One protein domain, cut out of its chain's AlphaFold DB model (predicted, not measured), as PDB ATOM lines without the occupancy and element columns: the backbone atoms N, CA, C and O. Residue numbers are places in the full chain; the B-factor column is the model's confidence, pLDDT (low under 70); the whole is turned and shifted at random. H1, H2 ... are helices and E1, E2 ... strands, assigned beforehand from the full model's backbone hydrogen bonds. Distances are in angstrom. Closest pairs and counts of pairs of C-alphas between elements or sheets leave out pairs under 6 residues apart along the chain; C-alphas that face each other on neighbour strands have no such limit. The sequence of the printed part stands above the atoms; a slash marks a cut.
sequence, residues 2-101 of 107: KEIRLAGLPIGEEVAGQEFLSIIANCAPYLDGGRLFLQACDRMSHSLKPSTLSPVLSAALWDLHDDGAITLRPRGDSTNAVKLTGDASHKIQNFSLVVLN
ATOM      1  N   LYS A   2      20.653  12.980 -11.604       48.59
ATOM      2  CA  LYS A   2      21.704  14.022 -11.623       48.59
ATOM      3  C   LYS A   2      21.186  15.348 -12.201       48.59
ATOM      4  O   LYS A   2      21.543  16.405 -11.706       48.59
ATOM      5  N   GLU A   3      20.288  15.287 -13.186       51.91
ATOM      6  CA  GLU A   3      19.742  16.464 -13.881       51.91
ATOM      7  C   GLU A   3      18.894  17.396 -13.001       51.91
ATOM      8  O   GLU A   3      19.003  18.604 -13.154       51.91
ATOM      9  N   ILE A   4      18.124  16.880 -12.033       54.94
ATOM     10  CA  ILE A   4      17.328  17.723 -11.112       54.94
ATOM     11  C   ILE A   4      18.243  18.496 -10.148       54.94
ATOM     12  O   ILE A   4      18.016  19.674  -9.891       54.94
ATOM     13  N   ARG A   5      19.334  17.874  -9.676       53.66
ATOM     14  CA  ARG A   5      20.369  18.562  -8.884       53.66
ATOM     15  C   ARG A   5      21.152  19.584  -9.719       53.66
ATOM     16  O   ARG A   5      21.549  20.621  -9.202       53.66
ATOM     17  N   LEU A   6      21.356  19.309 -11.010       48.72
ATOM     18  CA  LEU A   6      21.993  20.238 -11.952       48.72
ATOM     19  C   LEU A   6      21.094  21.424 -12.325       48.72
ATOM     20  O   LEU A   6      21.603  22.433 -12.804       48.72
ATOM     21  N   ALA A   7      19.787  21.324 -12.080       58.03
ATOM     22  CA  ALA A   7      18.821  22.365 -12.398       58.03
ATOM     23  C   ALA A   7      18.894  23.595 -11.472       58.03
ATOM     24  O   ALA A   7      18.159  24.555 -11.682       58.03
ATOM     25  N   GLY A   8      19.774  23.582 -10.460       59.72
ATOM     26  CA  GLY A   8      20.009  24.731  -9.580       59.72
ATOM     27  C   GLY A   8      18.824  25.072  -8.676       59.72
ATOM     28  O   GLY A   8      18.704  26.208  -8.228       59.72
ATOM     29  N   LEU A   9      17.938  24.105  -8.430       68.25
ATOM     30  CA  LEU A   9      16.770  24.287  -7.578       68.25
ATOM     31  C   LEU A   9      17.205  24.535  -6.122       68.25
ATOM     32  O   LEU A   9      18.044  23.783  -5.612       68.25
ATOM     33  N   PRO A  10      16.654  25.562  -5.449       66.44
ATOM     34  CA  PRO A  10      17.002  25.858  -4.068       66.44
ATOM     35  C   PRO A  10      16.567  24.705  -3.159       66.44
ATOM     36  O   PRO A  10      15.413  24.271  -3.156       66.44
ATOM     37  N   ILE A  11      17.525  24.169  -2.408       75.44
ATOM     38  CA  ILE A  11      17.301  23.047  -1.499       75.44
ATOM     39  C   ILE A  11      16.604  23.566  -0.239       75.44
ATOM     40  O   ILE A  11      17.062  24.529   0.371       75.44
ATOM     41  N   GLY A  12      15.517  22.912   0.169       74.94
ATOM     42  CA  GLY A  12      14.727  23.277   1.345       74.94
ATOM     43  C   GLY A  12      13.744  24.430   1.129       74.94
ATOM     44  O   GLY A  12      12.994  24.748   2.051       74.94
ATOM     45  N   GLU A  13      13.701  25.031  -0.062       79.62
ATOM     46  CA  GLU A  13      12.735  26.081  -0.391       79.62
ATOM     47  C   GLU A  13      11.465  25.519  -1.039       79.62
ATOM     48  O   GLU A  13      11.480  24.513  -1.754       79.62
ATOM     49  N   GLU A  14      10.341  26.192  -0.780       81.88
ATOM     50  CA  GLU A  14       9.053  25.890  -1.400       81.88
ATOM     51  C   GLU A  14       8.987  26.525  -2.793       81.88
ATOM     52  O   GLU A  14       8.757  27.724  -2.940       81.88
ATOM     53  N   VAL A  15       9.146  25.703  -3.827       83.81
ATOM     54  CA  VAL A  15       9.045  26.119  -5.228       83.81
ATOM     55  C   VAL A  15       7.619  25.892  -5.724       83.81
ATOM     56  O   VAL A  15       7.007  24.849  -5.474       83.81
ATOM     57  N   ALA A  16       7.062  26.854  -6.459       83.94
ATOM     58  CA  ALA A  16       5.761  26.675  -7.098       83.94
ATOM     59  C   ALA A  16       5.819  25.539  -8.131       83.94
ATOM     60  O   ALA A  16       6.740  25.474  -8.941       83.94
ATOM     61  N   GLY A  17       4.807  24.666  -8.165       80.88
ATOM     62  CA  GLY A  17       4.796  23.493  -9.045       80.88
ATOM     63  C   GLY A  17       5.004  23.847 -10.520       80.88
ATOM     64  O   GLY A  17       5.760  23.181 -11.218       80.88
ATOM     65  N   GLN A  18       4.417  24.953 -10.981       78.62
ATOM     66  CA  GLN A  18       4.591  25.421 -12.358       78.62
ATOM     67  C   GLN A  18       6.012  25.937 -12.655       78.62
ATOM     68  O   GLN A  18       6.513  25.771 -13.771       78.62
ATOM     69  N   GLU A  19       6.663  26.548 -11.665       80.81
ATOM     70  CA  GLU A  19       8.037  27.045 -11.769       80.81
ATOM     71  C   GLU A  19       9.027  25.878 -11.787       80.81
ATOM     72  O   GLU A  19       9.868  25.790 -12.679       80.81
ATOM     73  N   PHE A  20       8.833  24.907 -10.894       81.06
ATOM     74  CA  PHE A  20       9.588  23.658 -10.862       81.06
ATOM     75  C   PHE A  20       9.524  22.912 -12.202       81.06
ATOM     76  O   PHE A  20      10.554  22.510 -12.742       81.06
ATOM     77  N   LEU A  21       8.331  22.792 -12.796       79.25
ATOM     78  CA  LEU A  21       8.176  22.187 -14.120       79.25
ATOM     79  C   LEU A  21       8.892  22.971 -15.216       79.25
ATOM     80  O   LEU A  21       9.493  22.363 -16.093       79.25
ATOM     81  N   SER A  22       8.859  24.304 -15.166       78.94
ATOM     82  CA  SER A  22       9.564  25.143 -16.144       78.94
ATOM     83  C   SER A  22      11.082  24.958 -16.051       78.94
ATOM     84  O   SER A  22      11.769  24.902 -17.070       78.94
ATOM     85  N   ILE A  23      11.607  24.805 -14.836       78.81
ATOM     86  CA  ILE A  23      13.023  24.519 -14.588       78.81
ATOM     87  C   ILE A  23      13.392  23.126 -15.123       78.81
ATOM     88  O   ILE A  23      14.354  22.997 -15.881       78.81
ATOM     89  N   ILE A  24      12.591  22.096 -14.826       77.50
ATOM     90  CA  ILE A  24      12.814  20.739 -15.351       77.50
ATOM     91  C   ILE A  24      12.721  20.706 -16.876       77.50
ATOM     92  O   ILE A  24      13.588  20.118 -17.516       77.50
ATOM     93  N   ALA A  25      11.723  21.361 -17.469       75.69
ATOM     94  CA  ALA A  25      11.546  21.439 -18.916       75.69
ATOM     95  C   ALA A  25      12.745  22.094 -19.624       75.69
ATOM     96  O   ALA A  25      13.083  21.714 -20.748       75.69
ATOM     97  N   ASN A  26      13.406  23.055 -18.970       74.50
ATOM     98  CA  ASN A  26      14.627  23.680 -19.477       74.50
ATOM     99  C   ASN A  26      15.846  22.753 -19.373       74.50
ATOM    100  O   ASN A  26      16.645  22.690 -20.308       74.50
ATOM    101  N   CYS A  27      16.000  22.026 -18.266       71.69
ATOM    102  CA  CYS A  27      17.130  21.113 -18.070       71.69
ATOM    103  C   CYS A  27      16.996  19.815 -18.875       71.69
ATOM    104  O   CYS A  27      17.992  19.262 -19.339       71.69
ATOM    105  N   ALA A  28      15.768  19.345 -19.061       73.00
ATOM    106  CA  ALA A  28      15.423  18.117 -19.752       73.00
ATOM    107  C   ALA A  28      14.380  18.426 -20.841       73.00
ATOM    108  O   ALA A  28      13.180  18.230 -20.640       73.00
ATOM    109  N   PRO A  29      14.814  18.875 -22.035       73.31
ATOM    110  CA  PRO A  29      13.911  19.317 -23.102       73.31
ATOM    111  C   PRO A  29      13.004  18.208 -23.660       73.31
ATOM    112  O   PRO A  29      12.103  18.503 -24.445       73.31
ATOM    113  N   TYR A  30      13.255  16.950 -23.290       71.94
ATOM    114  CA  TYR A  30      12.471  15.767 -23.645       71.94
ATOM    115  C   TYR A  30      11.353  15.430 -22.640       71.94
ATOM    116  O   TYR A  30      10.535  14.562 -22.937       71.94
ATOM    117  N   LEU A  31      11.307  16.083 -21.473       74.44
ATOM    118  CA  LEU A  31      10.260  15.904 -20.458       74.44
ATOM    119  C   LEU A  31       9.089  16.875 -20.669       74.44
ATOM    120  O   LEU A  31       9.174  17.788 -21.490       74.44
ATOM    121  N   ASP A  32       7.988  16.664 -19.937       70.88
ATOM    122  CA  ASP A  32       6.766  17.472 -20.027       70.88
ATOM    123  C   ASP A  32       7.038  18.980 -19.996       70.88
ATOM    124  O   ASP A  32       7.715  19.498 -19.110       70.88
ATOM    125  N   GLY A  33       6.481  19.696 -20.978       69.50
ATOM    126  CA  GLY A  33       6.696  21.137 -21.160       69.50
ATOM    127  C   GLY A  33       8.016  21.506 -21.852       69.50
ATOM    128  O   GLY A  33       8.191  22.656 -22.249       69.50
ATOM    129  N   GLY A  34       8.921  20.548 -22.058       72.50
ATOM    130  CA  GLY A  34      10.167  20.723 -22.797       72.50
ATOM    131  C   GLY A  34       9.958  20.827 -24.309       72.50
ATOM    132  O   GLY A  34       9.002  20.298 -24.881       72.50
ATOM    133  N   ARG A  35      10.882  21.506 -25.001       76.75
ATOM    134  CA  ARG A  35      10.757  21.798 -26.442       76.75
ATOM    135  C   ARG A  35      10.601  20.543 -27.312       76.75
ATOM    136  O   ARG A  35       9.823  20.569 -28.260       76.75
ATOM    137  N   LEU A  36      11.334  19.468 -27.016       75.19
ATOM    138  CA  LEU A  36      11.270  18.219 -27.786       75.19
ATOM    139  C   LEU A  36       9.979  17.450 -27.498       75.19
ATOM    140  O   LEU A  36       9.403  16.870 -28.414       75.19
ATOM    141  N   PHE A  37       9.499  17.497 -26.255       76.50
ATOM    142  CA  PHE A  37       8.210  16.925 -25.874       76.50
ATOM    143  C   PHE A  37       7.055  17.627 -26.598       76.50
ATOM    144  O   PHE A  37       6.250  16.973 -27.258       76.50
ATOM    145  N   LEU A  38       7.032  18.965 -26.578       75.56
ATOM    146  CA  LEU A  38       6.029  19.762 -27.292       75.56
ATOM    147  C   LEU A  38       6.041  19.477 -28.800       75.56
ATOM    148  O   LEU A  38       4.984  19.306 -29.399       75.56
ATOM    149  N   GLN A  39       7.226  19.359 -29.407       78.00
ATOM    150  CA  GLN A  39       7.361  18.993 -30.822       78.00
ATOM    151  C   GLN A  39       6.850  17.580 -31.130       78.00
ATOM    152  O   GLN A  39       6.306  17.349 -32.208       78.00
ATOM    153  N   ALA A  40       7.023  16.624 -30.216       77.81
ATOM    154  CA  ALA A  40       6.482  15.277 -30.377       77.81
ATOM    155  C   ALA A  40       4.948  15.270 -30.273       77.81
ATOM    156  O   ALA A  40       4.284  14.658 -31.110       77.81
ATOM    157  N   CYS A  41       4.382  15.997 -29.305       74.56
ATOM    158  CA  CYS A  41       2.933  16.135 -29.149       74.56
ATOM    159  C   CYS A  41       2.280  16.835 -30.348       74.56
ATOM    160  O   CYS A  41       1.242  16.372 -30.820       74.56
ATOM    161  N   ASP A  42       2.913  17.887 -30.876       78.38
ATOM    162  CA  ASP A  42       2.462  18.611 -32.072       78.38
ATOM    163  C   ASP A  42       2.401  17.685 -33.297       78.38
ATOM    164  O   ASP A  42       1.368  17.577 -33.958       78.38
ATOM    165  N   ARG A  43       3.454  16.884 -33.522       78.81
ATOM    166  CA  ARG A  43       3.476  15.869 -34.593       78.81
ATOM    167  C   ARG A  43       2.376  14.818 -34.466       78.81
ATOM    168  O   ARG A  43       1.944  14.269 -35.474       78.81
ATOM    169  N   MET A  44       1.945  14.516 -33.245       76.81
ATOM    170  CA  MET A  44       0.925  13.505 -32.965       76.81
ATOM    171  C   MET A  44      -0.497  14.084 -32.894       76.81
ATOM    172  O   MET A  44      -1.425  13.339 -32.586       76.81
ATOM    173  N   SER A  45      -0.694  15.386 -33.165       72.75
ATOM    174  CA  SER A  45      -1.974  16.089 -32.941       72.75
ATOM    175  C   SER A  45      -2.529  15.874 -31.524       72.75
ATOM    176  O   SER A  45      -3.739  15.794 -31.311       72.75
ATOM    177  N   HIS A  46      -1.638  15.739 -30.538       68.12
ATOM    178  CA  HIS A  46      -2.022  15.478 -29.160       68.12
ATOM    179  C   HIS A  46      -2.216  16.800 -28.414       68.12
ATOM    180  O   HIS A  46      -1.258  17.534 -28.170       68.12
ATOM    181  N   SER A  47      -3.459  17.112 -28.034       61.91
ATOM    182  CA  SER A  47      -3.756  18.295 -27.223       61.91
ATOM    183  C   SER A  47      -3.274  18.099 -25.790       61.91
ATOM    184  O   SER A  47      -3.908  17.408 -24.989       61.91
ATOM    185  N   LEU A  48      -2.161  18.746 -25.458       64.94
ATOM    186  CA  LEU A  48      -1.680  18.832 -24.087       64.94
ATOM    187  C   LEU A  48      -2.673  19.626 -23.241       64.94
ATOM    188  O   LEU A  48      -3.053  20.746 -23.586       64.94
ATOM    189  N   LYS A  49      -3.095  19.044 -22.118       65.50
ATOM    190  CA  LYS A  49      -3.883  19.775 -21.130       65.50
ATOM    191  C   LYS A  49      -2.932  20.640 -20.304       65.50
ATOM    192  O   LYS A  49      -2.026  20.081 -19.682       65.50
ATOM    193  N   PRO A  50      -3.133  21.968 -20.256       61.06
ATOM    194  CA  PRO A  50      -2.370  22.807 -19.347       61.06
ATOM    195  C   PRO A  50      -2.573  22.285 -17.917       61.06
ATOM    196  O   PRO A  50      -3.676  21.879 -17.546       61.06
ATOM    197  N   SER A  51      -1.483  22.211 -17.155       67.56
ATOM    198  CA  SER A  51      -1.452  21.716 -15.769       67.56
ATOM    199  C   SER A  51      -1.660  20.209 -15.570       67.56
ATOM    200  O   SER A  51      -1.903  19.779 -14.446       67.56
ATOM    201  N   THR A  52      -1.559  19.380 -16.613       75.00
ATOM    202  CA  THR A  52      -1.576  17.913 -16.477       75.00
ATOM    203  C   THR A  52      -0.239  17.329 -16.912       75.00
ATOM    204  O   THR A  52       0.171  17.538 -18.050       75.00
ATOM    205  N   LEU A  53       0.423  16.590 -16.023       79.75
ATOM    206  CA  LEU A  53       1.680  15.907 -16.331       79.75
ATOM    207  C   LEU A  53       1.437  14.567 -17.003       79.75
ATOM    208  O   LEU A  53       0.439  13.901 -16.715       79.75
ATOM    209  N   SER A  54       2.376  14.139 -17.845       78.62
ATOM    210  CA  SER A  54       2.390  12.790 -18.391       78.62
ATOM    211  C   SER A  54       2.498  11.732 -17.283       78.62
ATOM    212  O   SER A  54       3.040  12.002 -16.202       78.62
ATOM    213  N   PRO A  55       2.035  10.498 -17.548       79.19
ATOM    214  CA  PRO A  55       2.173   9.397 -16.602       79.19
ATOM    215  C   PRO A  55       3.626   9.093 -16.234       79.19
ATOM    216  O   PRO A  55       3.907   8.722 -15.100       79.19
ATOM    217  N   VAL A  56       4.558   9.282 -17.175       79.50
ATOM    218  CA  VAL A  56       5.985   8.995 -16.966       79.50
ATOM    219  C   VAL A  56       6.594   9.981 -15.974       79.50
ATOM    220  O   VAL A  56       7.251   9.564 -15.024       79.50
ATOM    221  N   LEU A  57       6.351  11.283 -16.156       80.50
ATOM    222  CA  LEU A  57       6.857  12.281 -15.218       80.50
ATOM    223  C   LEU A  57       6.143  12.188 -13.867       80.50
ATOM    224  O   LEU A  57       6.770  12.371 -12.830       80.50
ATOM    225  N   SER A  58       4.852  11.861 -13.869       85.00
ATOM    226  CA  SER A  58       4.092  11.666 -12.633       85.00
ATOM    227  C   SER A  58       4.639  10.504 -11.803       85.00
ATOM    228  O   SER A  58       4.858  10.678 -10.609       85.00
ATOM    229  N   ALA A  59       4.942   9.368 -12.441       83.31
ATOM    230  CA  ALA A  59       5.578   8.228 -11.785       83.31
ATOM    231  C   ALA A  59       6.947   8.592 -11.205       83.31
ATOM    232  O   ALA A  59       7.200   8.330 -10.035       83.31
ATOM    233  N   ALA A  60       7.787   9.290 -11.975       82.75
ATOM    234  CA  ALA A  60       9.075   9.754 -11.472       82.75
ATOM    235  C   ALA A  60       8.917  10.673 -10.247       82.75
ATOM    236  O   ALA A  60       9.634  10.517  -9.265       82.75
ATOM    237  N   LEU A  61       7.967  11.615 -10.270       83.19
ATOM    238  CA  LEU A  61       7.710  12.500  -9.132       83.19
ATOM    239  C   LEU A  61       7.181  11.753  -7.905       83.19
ATOM    240  O   LEU A  61       7.515  12.145  -6.788       83.19
ATOM    241  N   TRP A  62       6.391  10.695  -8.092       85.94
ATOM    242  CA  TRP A  62       5.985   9.819  -6.995       85.94
ATOM    243  C   TRP A  62       7.163   9.059  -6.408       85.94
ATOM    244  O   TRP A  62       7.328   9.103  -5.196       85.94
ATOM    245  N   ASP A  63       8.018   8.466  -7.239       84.19
ATOM    246  CA  ASP A  63       9.217   7.775  -6.761       84.19
ATOM    247  C   ASP A  63      10.123   8.731  -5.970       84.19
ATOM    248  O   ASP A  63      10.537   8.419  -4.860       84.19
ATOM    249  N   LEU A  64      10.368   9.939  -6.492       81.75
ATOM    250  CA  LEU A  64      11.132  10.992  -5.807       81.75
ATOM    251  C   LEU A  64      10.494  11.417  -4.474       81.75
ATOM    252  O   LEU A  64      11.198  11.810  -3.542       81.75
ATOM    253  N   HIS A  65       9.167  11.394  -4.398       83.88
ATOM    254  CA  HIS A  65       8.432  11.736  -3.191       83.88
ATOM    255  C   HIS A  65       8.502  10.621  -2.142       83.88
ATOM    256  O   HIS A  65       8.758  10.897  -0.971       83.88
ATOM    257  N   ASP A  66       8.282   9.371  -2.549       83.56
ATOM    258  CA  ASP A  66       8.350   8.201  -1.669       83.56
ATOM    259  C   ASP A  66       9.775   7.932  -1.170       83.56
ATOM    260  O   ASP A  66       9.960   7.549  -0.016       83.56
ATOM    261  N   ASP A  67      10.785   8.218  -1.993       82.06
ATOM    262  CA  ASP A  67      12.200   8.182  -1.608       82.06
ATOM    263  C   ASP A  67      12.568   9.304  -0.614       82.06
ATOM    264  O   ASP A  67      13.556   9.228   0.116       82.06
ATOM    265  N   GLY A  68      11.728  10.340  -0.518       80.25
ATOM    266  CA  GLY A  68      11.936  11.484   0.362       80.25
ATOM    267  C   GLY A  68      12.919  12.514  -0.194       80.25
ATOM    268  O   GLY A  68      13.315  13.419   0.539       80.25
ATOM    269  N   ALA A  69      13.279  12.430  -1.474       82.00
ATOM    270  CA  ALA A  69      14.101  13.425  -2.156       82.00
ATOM    271  C   ALA A  69      13.335  14.734  -2.415       82.00
ATOM    272  O   ALA A  69      13.921  15.818  -2.402       82.00
ATOM    273  N   ILE A  70      12.015  14.661  -2.618       84.38
ATOM    274  CA  ILE A  70      11.143  15.837  -2.728       84.38
ATOM    275  C   ILE A  70       9.889  15.686  -1.869       84.38
ATOM    276  O   ILE A  70       9.426  14.583  -1.601       84.38
ATOM    277  N   THR A  71       9.282  16.806  -1.496       86.44
ATOM    278  CA  THR A  71       7.965  16.841  -0.856       86.44
ATOM    279  C   THR A  71       6.984  17.566  -1.767       86.44
ATOM    280  O   THR A  71       7.203  18.723  -2.124       86.44
ATOM    281  N   LEU A  72       5.883  16.908  -2.126       86.75
ATOM    282  CA  LEU A  72       4.821  17.469  -2.956       86.75
ATOM    283  C   LEU A  72       3.689  17.923  -2.035       86.75
ATOM    284  O   LEU A  72       3.148  17.123  -1.273       86.75
ATOM    285  N   ARG A  73       3.329  19.207  -2.087       83.50
ATOM    286  CA  ARG A  73       2.269  19.772  -1.242       83.50
ATOM    287  C   ARG A  73       1.151  20.391  -2.079       83.50
ATOM    288  O   ARG A  73       1.425  21.163  -3.006       83.50
ATOM    289  N   PRO A  74      -0.121  20.120  -1.745       79.75
ATOM    290  CA  PRO A  74      -1.228  20.905  -2.265       79.75
ATOM    291  C   PRO A  74      -1.238  22.281  -1.580       79.75
ATOM    292  O   PRO A  74      -1.131  22.376  -0.358       79.75
ATOM    293  N   ARG A  75      -1.380  23.360  -2.356       68.88
ATOM    294  CA  ARG A  75      -1.670  24.705  -1.826       68.88
ATOM    295  C   ARG A  75      -3.153  24.977  -2.063       68.88
ATOM    296  O   ARG A  75      -3.623  24.757  -3.173       68.88
ATOM    297  N   GLY A  76      -3.872  25.425  -1.031       56.62
ATOM    298  CA  GLY A  76      -5.339  25.569  -1.042       56.62
ATOM    299  C   GLY A  76      -5.910  26.469  -2.148       56.62
ATOM    300  O   GLY A  76      -7.070  26.309  -2.520       56.62
ATOM    301  N   ASP A  77      -5.099  27.352  -2.734       58.12
ATOM    302  CA  ASP A  77      -5.459  28.097  -3.940       58.12
ATOM    303  C   ASP A  77      -5.295  27.218  -5.188       58.12
ATOM    304  O   ASP A  77      -4.199  26.981  -5.703       58.12
ATOM    305  N   SER A  78      -6.431  26.703  -5.655       58.25
ATOM    306  CA  SER A  78      -6.545  25.641  -6.663       58.25
ATOM    307  C   SER A  78      -6.173  26.064  -8.090       58.25
ATOM    308  O   SER A  78      -6.123  25.222  -8.984       58.25
ATOM    309  N   THR A  79      -5.904  27.346  -8.335       62.31
ATOM    310  CA  THR A  79      -5.741  27.883  -9.696       62.31
ATOM    311  C   THR A  79      -4.451  27.420 -10.378       62.31
ATOM    312  O   THR A  79      -4.418  27.312 -11.600       62.31
ATOM    313  N   ASN A  80      -3.415  27.073  -9.603       68.00
ATOM    314  CA  ASN A  80      -2.107  26.633 -10.115       68.00
ATOM    315  C   ASN A  80      -1.761  25.186  -9.717       68.00
ATOM    316  O   ASN A  80      -0.585  24.821  -9.659       68.00
ATOM    317  N   ALA A  81      -2.764  24.366  -9.403       76.81
ATOM    318  CA  ALA A  81      -2.532  22.968  -9.072       76.81
ATOM    319  C   ALA A  81      -2.094  22.185 -10.320       76.81
ATOM    320  O   ALA A  81      -2.786  22.158 -11.341       76.81
ATOM    321  N   VAL A  82      -0.949  21.519 -10.218       83.12
ATOM    322  CA  VAL A  82      -0.445  20.568 -11.203       83.12
ATOM    323  C   VAL A  82      -1.051  19.205 -10.906       83.12
ATOM    324  O   VAL A  82      -0.958  18.696  -9.788       83.12
ATOM    325  N   LYS A  83      -1.665  18.599 -11.917       83.62
ATOM    326  CA  LYS A  83      -2.266  17.274 -11.837       83.62
ATOM    327  C   LYS A  83      -1.277  16.202 -12.285       83.62
ATOM    328  O   LYS A  83      -0.763  16.253 -13.402       83.62
ATOM    329  N   LEU A  84      -1.077  15.212 -11.424       83.25
ATOM    330  CA  LEU A  84      -0.348  13.982 -11.721       83.25
ATOM    331  C   LEU A  84      -1.306  12.998 -12.411       83.25
ATOM    332  O   LEU A  84      -2.502  12.960 -12.104       83.25
ATOM    333  N   THR A  85      -0.811  12.222 -13.370       80.88
ATOM    334  CA  THR A  85      -1.598  11.205 -14.086       80.88
ATOM    335  C   THR A  85      -0.903   9.850 -14.087       80.88
ATOM    336  O   THR A  85       0.271   9.751 -13.764       80.88
ATOM    337  N   GLY A  86      -1.629   8.785 -14.429       76.50
ATOM    338  CA  GLY A  86      -1.117   7.415 -14.375       76.50
ATOM    339  C   GLY A  86      -1.805   6.626 -13.271       76.50
ATOM    340  O   GLY A  86      -2.912   6.136 -13.482       76.50
ATOM    341  N   ASP A  87      -1.168   6.519 -12.107       73.06
ATOM    342  CA  ASP A  87      -1.692   5.758 -10.977       73.06
ATOM    343  C   ASP A  87      -2.695   6.571 -10.140       73.06
ATOM    344  O   ASP A  87      -2.364   7.577  -9.513       73.06
ATOM    345  N   ALA A  88      -3.955   6.136 -10.137       66.75
ATOM    346  CA  ALA A  88      -5.021   6.781  -9.368       66.75
ATOM    347  C   ALA A  88      -5.044   6.366  -7.884       66.75
ATOM    348  O   ALA A  88      -5.801   6.949  -7.104       66.75
ATOM    349  N   SER A  89      -4.253   5.363  -7.494       73.75
ATOM    350  CA  SER A  89      -4.188   4.844  -6.121       73.75
ATOM    351  C   SER A  89      -3.151   5.584  -5.275       73.75
ATOM    352  O   SER A  89      -3.190   5.505  -4.045       73.75
ATOM    353  N   HIS A  90      -2.248   6.330  -5.912       73.88
ATOM    354  CA  HIS A  90      -1.265   7.147  -5.220       73.88
ATOM    355  C   HIS A  90      -1.928   8.240  -4.374       73.88
ATOM    356  O   HIS A  90      -2.882   8.907  -4.785       73.88
ATOM    357  N   LYS A  91      -1.378   8.465  -3.174       77.19
ATOM    358  CA  LYS A  91      -1.932   9.410  -2.186       77.19
ATOM    359  C   LYS A  91      -1.925  10.865  -2.667       77.19
ATOM    360  O   LYS A  91      -2.696  11.677  -2.164       77.19
ATOM    361  N   ILE A  92      -1.058  11.194  -3.624       81.62
ATOM    362  CA  ILE A  92      -0.868  12.547  -4.152       81.62
ATOM    363  C   ILE A  92      -1.262  12.546  -5.622       81.62
ATOM    364  O   ILE A  92      -0.530  12.035  -6.462       81.62
ATOM    365  N   GLN A  93      -2.409  13.139  -5.939       82.94
ATOM    366  CA  GLN A  93      -2.889  13.262  -7.323       82.94
ATOM    367  C   GLN A  93      -2.721  14.672  -7.893       82.94
ATOM    368  O   GLN A  93      -2.817  14.890  -9.099       82.94
ATOM    369  N   ASN A  94      -2.494  15.652  -7.023       85.44
ATOM    370  CA  ASN A  94      -2.230  17.026  -7.401       85.44
ATOM    371  C   ASN A  94      -1.274  17.670  -6.399       85.44
ATOM    372  O   ASN A  94      -1.246  17.301  -5.224       85.44
ATOM    373  N   PHE A  95      -0.490  18.623  -6.881       86.50
ATOM    374  CA  PHE A  95       0.405  19.423  -6.060       86.50
ATOM    375  C   PHE A  95       0.480  20.840  -6.616       86.50
ATOM    376  O   PHE A  95       0.347  21.058  -7.817       86.50
ATOM    377  N   SER A  96       0.716  21.810  -5.745       85.94
ATOM    378  CA  SER A  96       0.924  23.208  -6.144       85.94
ATOM    379  C   SER A  96       2.300  23.711  -5.718       85.94
ATOM    380  O   SER A  96       2.759  24.735  -6.219       85.94
ATOM    381  N   LEU A  97       2.949  23.006  -4.791       86.19
ATOM    382  CA  LEU A  97       4.261  23.320  -4.245       86.19
ATOM    383  C   LEU A  97       5.132  22.063  -4.244       86.19
ATOM    384  O   LEU A  97       4.645  20.956  -3.994       86.19
ATOM    385  N   VAL A  98       6.419  22.262  -4.499       86.62
ATOM    386  CA  VAL A  98       7.462  21.241  -4.446       86.62
ATOM    387  C   VAL A  98       8.566  21.753  -3.539       86.62
ATOM    388  O   VAL A  98       9.036  22.873  -3.710       86.62
ATOM    389  N   VAL A  99       8.987  20.932  -2.587       85.56
ATOM    390  CA  VAL A  99      10.162  21.197  -1.754       85.56
ATOM    391  C   VAL A  99      11.217  20.178  -2.117       85.56
ATOM    392  O   VAL A  99      10.943  18.980  -2.046       85.56
ATOM    393  N   LEU A 100      12.409  20.624  -2.502       82.38
ATOM    394  CA  LEU A 100      13.536  19.711  -2.633       82.38
ATOM    395  C   LEU A 100      14.100  19.460  -1.247       82.38
ATOM    396  O   LEU A 100      14.557  20.389  -0.580       82.38
ATOM    397  N   ASN A 101      14.087  18.208  -0.821       79.94
ATOM    398  CA  ASN A 101      14.735  17.835   0.416       79.94
ATOM    399  C   ASN A 101      16.236  17.711   0.126       79.94
ATOM    400  O   ASN A 101      16.650  17.144  -0.888       79.94
TER     401      ASN A 101
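Overview. This is residues 2 to 101 of the 107 residues of an uncharacterized protein of Bradyrhizobium sp. MOS003 (UniProt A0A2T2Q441). A small three-stranded sheet, E1, E3 and E2, makes one end of the domain, with H2 and H4 on the same face of it: H2 stands up from the sheet, and H4 lies at its E2 edge. H3 lies toward the far end of the longest axis, away from the sheet, while little H1 packs on H2, and a long loop, residues 74 to 96, joins E2 to E3. The printed part has 100 residues, with four named helices and three named strands in the order H1, E1, H2, H3, H4, E2, E3; the sheet order is E1, E3, E2, all antiparallel. The class is mixed, helices and strands, with under half of the residues in named elements. The whole is compact, with a radius of gyration of the C-alphas of 13.1 A and spans of 38 by 30 by 24 A.

Along the chain. H1, residues 2 to 6, begins at C-alpha 2, (21.704, 14.022, -11.623). E1, residues 14 to 16, is followed directly by H2, residues 17 to 27, 15.5 A long. H3, residues 35 to 43, is 12.4 A long. H4, residues 55 to 66, is 16.2 A long and begins at C-alpha 55, (2.173, 9.397, -16.602). E2, residues 70 to 73, is 9.8 A long. E3, residues 97 to 100, is 10.1 A long and ends at C-alpha 100, (13.536, 19.711, -2.633).

Arrangement. E3 is the inner strand. E1 and E3 are antiparallel at 133 degrees, with N 15 and O 98 2.8 A apart, within hydrogen-bond range. E2 and E3, a hairpin, are antiparallel at 162 degrees, with N 71 and O 99 2.8 A apart and N 97 and O 73 3.0 A apart, both within that range. H2 is on the sheet, over E1, at a height over the sheet of 10.1 A; its line rises 48 degrees, and it stands up from the sheet. The closest C-alphas of H2 and E3 are those of Gly 17 and Leu 97, 4.8 A apart. H4 is on the same face as H2, at a height over the sheet of 9.0 A, and is over none of the strands, but only just: 2 of its 12 C-alphas fall on E2. The closest C-alphas of H4 and E2 are those of His 65 and Thr 71, 5.6 A apart. H2 and H4 are apart. H1 touches H2, the closest C-alphas being those of Glu 3 and Cys 27, 6.8 A apart. H2 and H3 are close but not clearly touching, Ala 25 and Arg 35 having the closest C-alphas at 7.6 A, and about perpendicular at 85 degrees. H3 and H4 are apart. In H1, H2, H3 and H4 every O i to N i+4 pair is within hydrogen-bond range.

Size, cuts and confidence. The two C-alphas farthest apart, those of Gly 12 and Ser 45, are 38.8 A apart. The printed part has no cut. The links H3 to H4 and E2 to E3 are long; within the latter, residues 82 to 83 pair antiparallel with residues 94 to 95. The mean pLDDT of the printed part is 75.4, and it is under 70 at residues 2 to 10, 33, 46 to 51, 75 to 80 and 88.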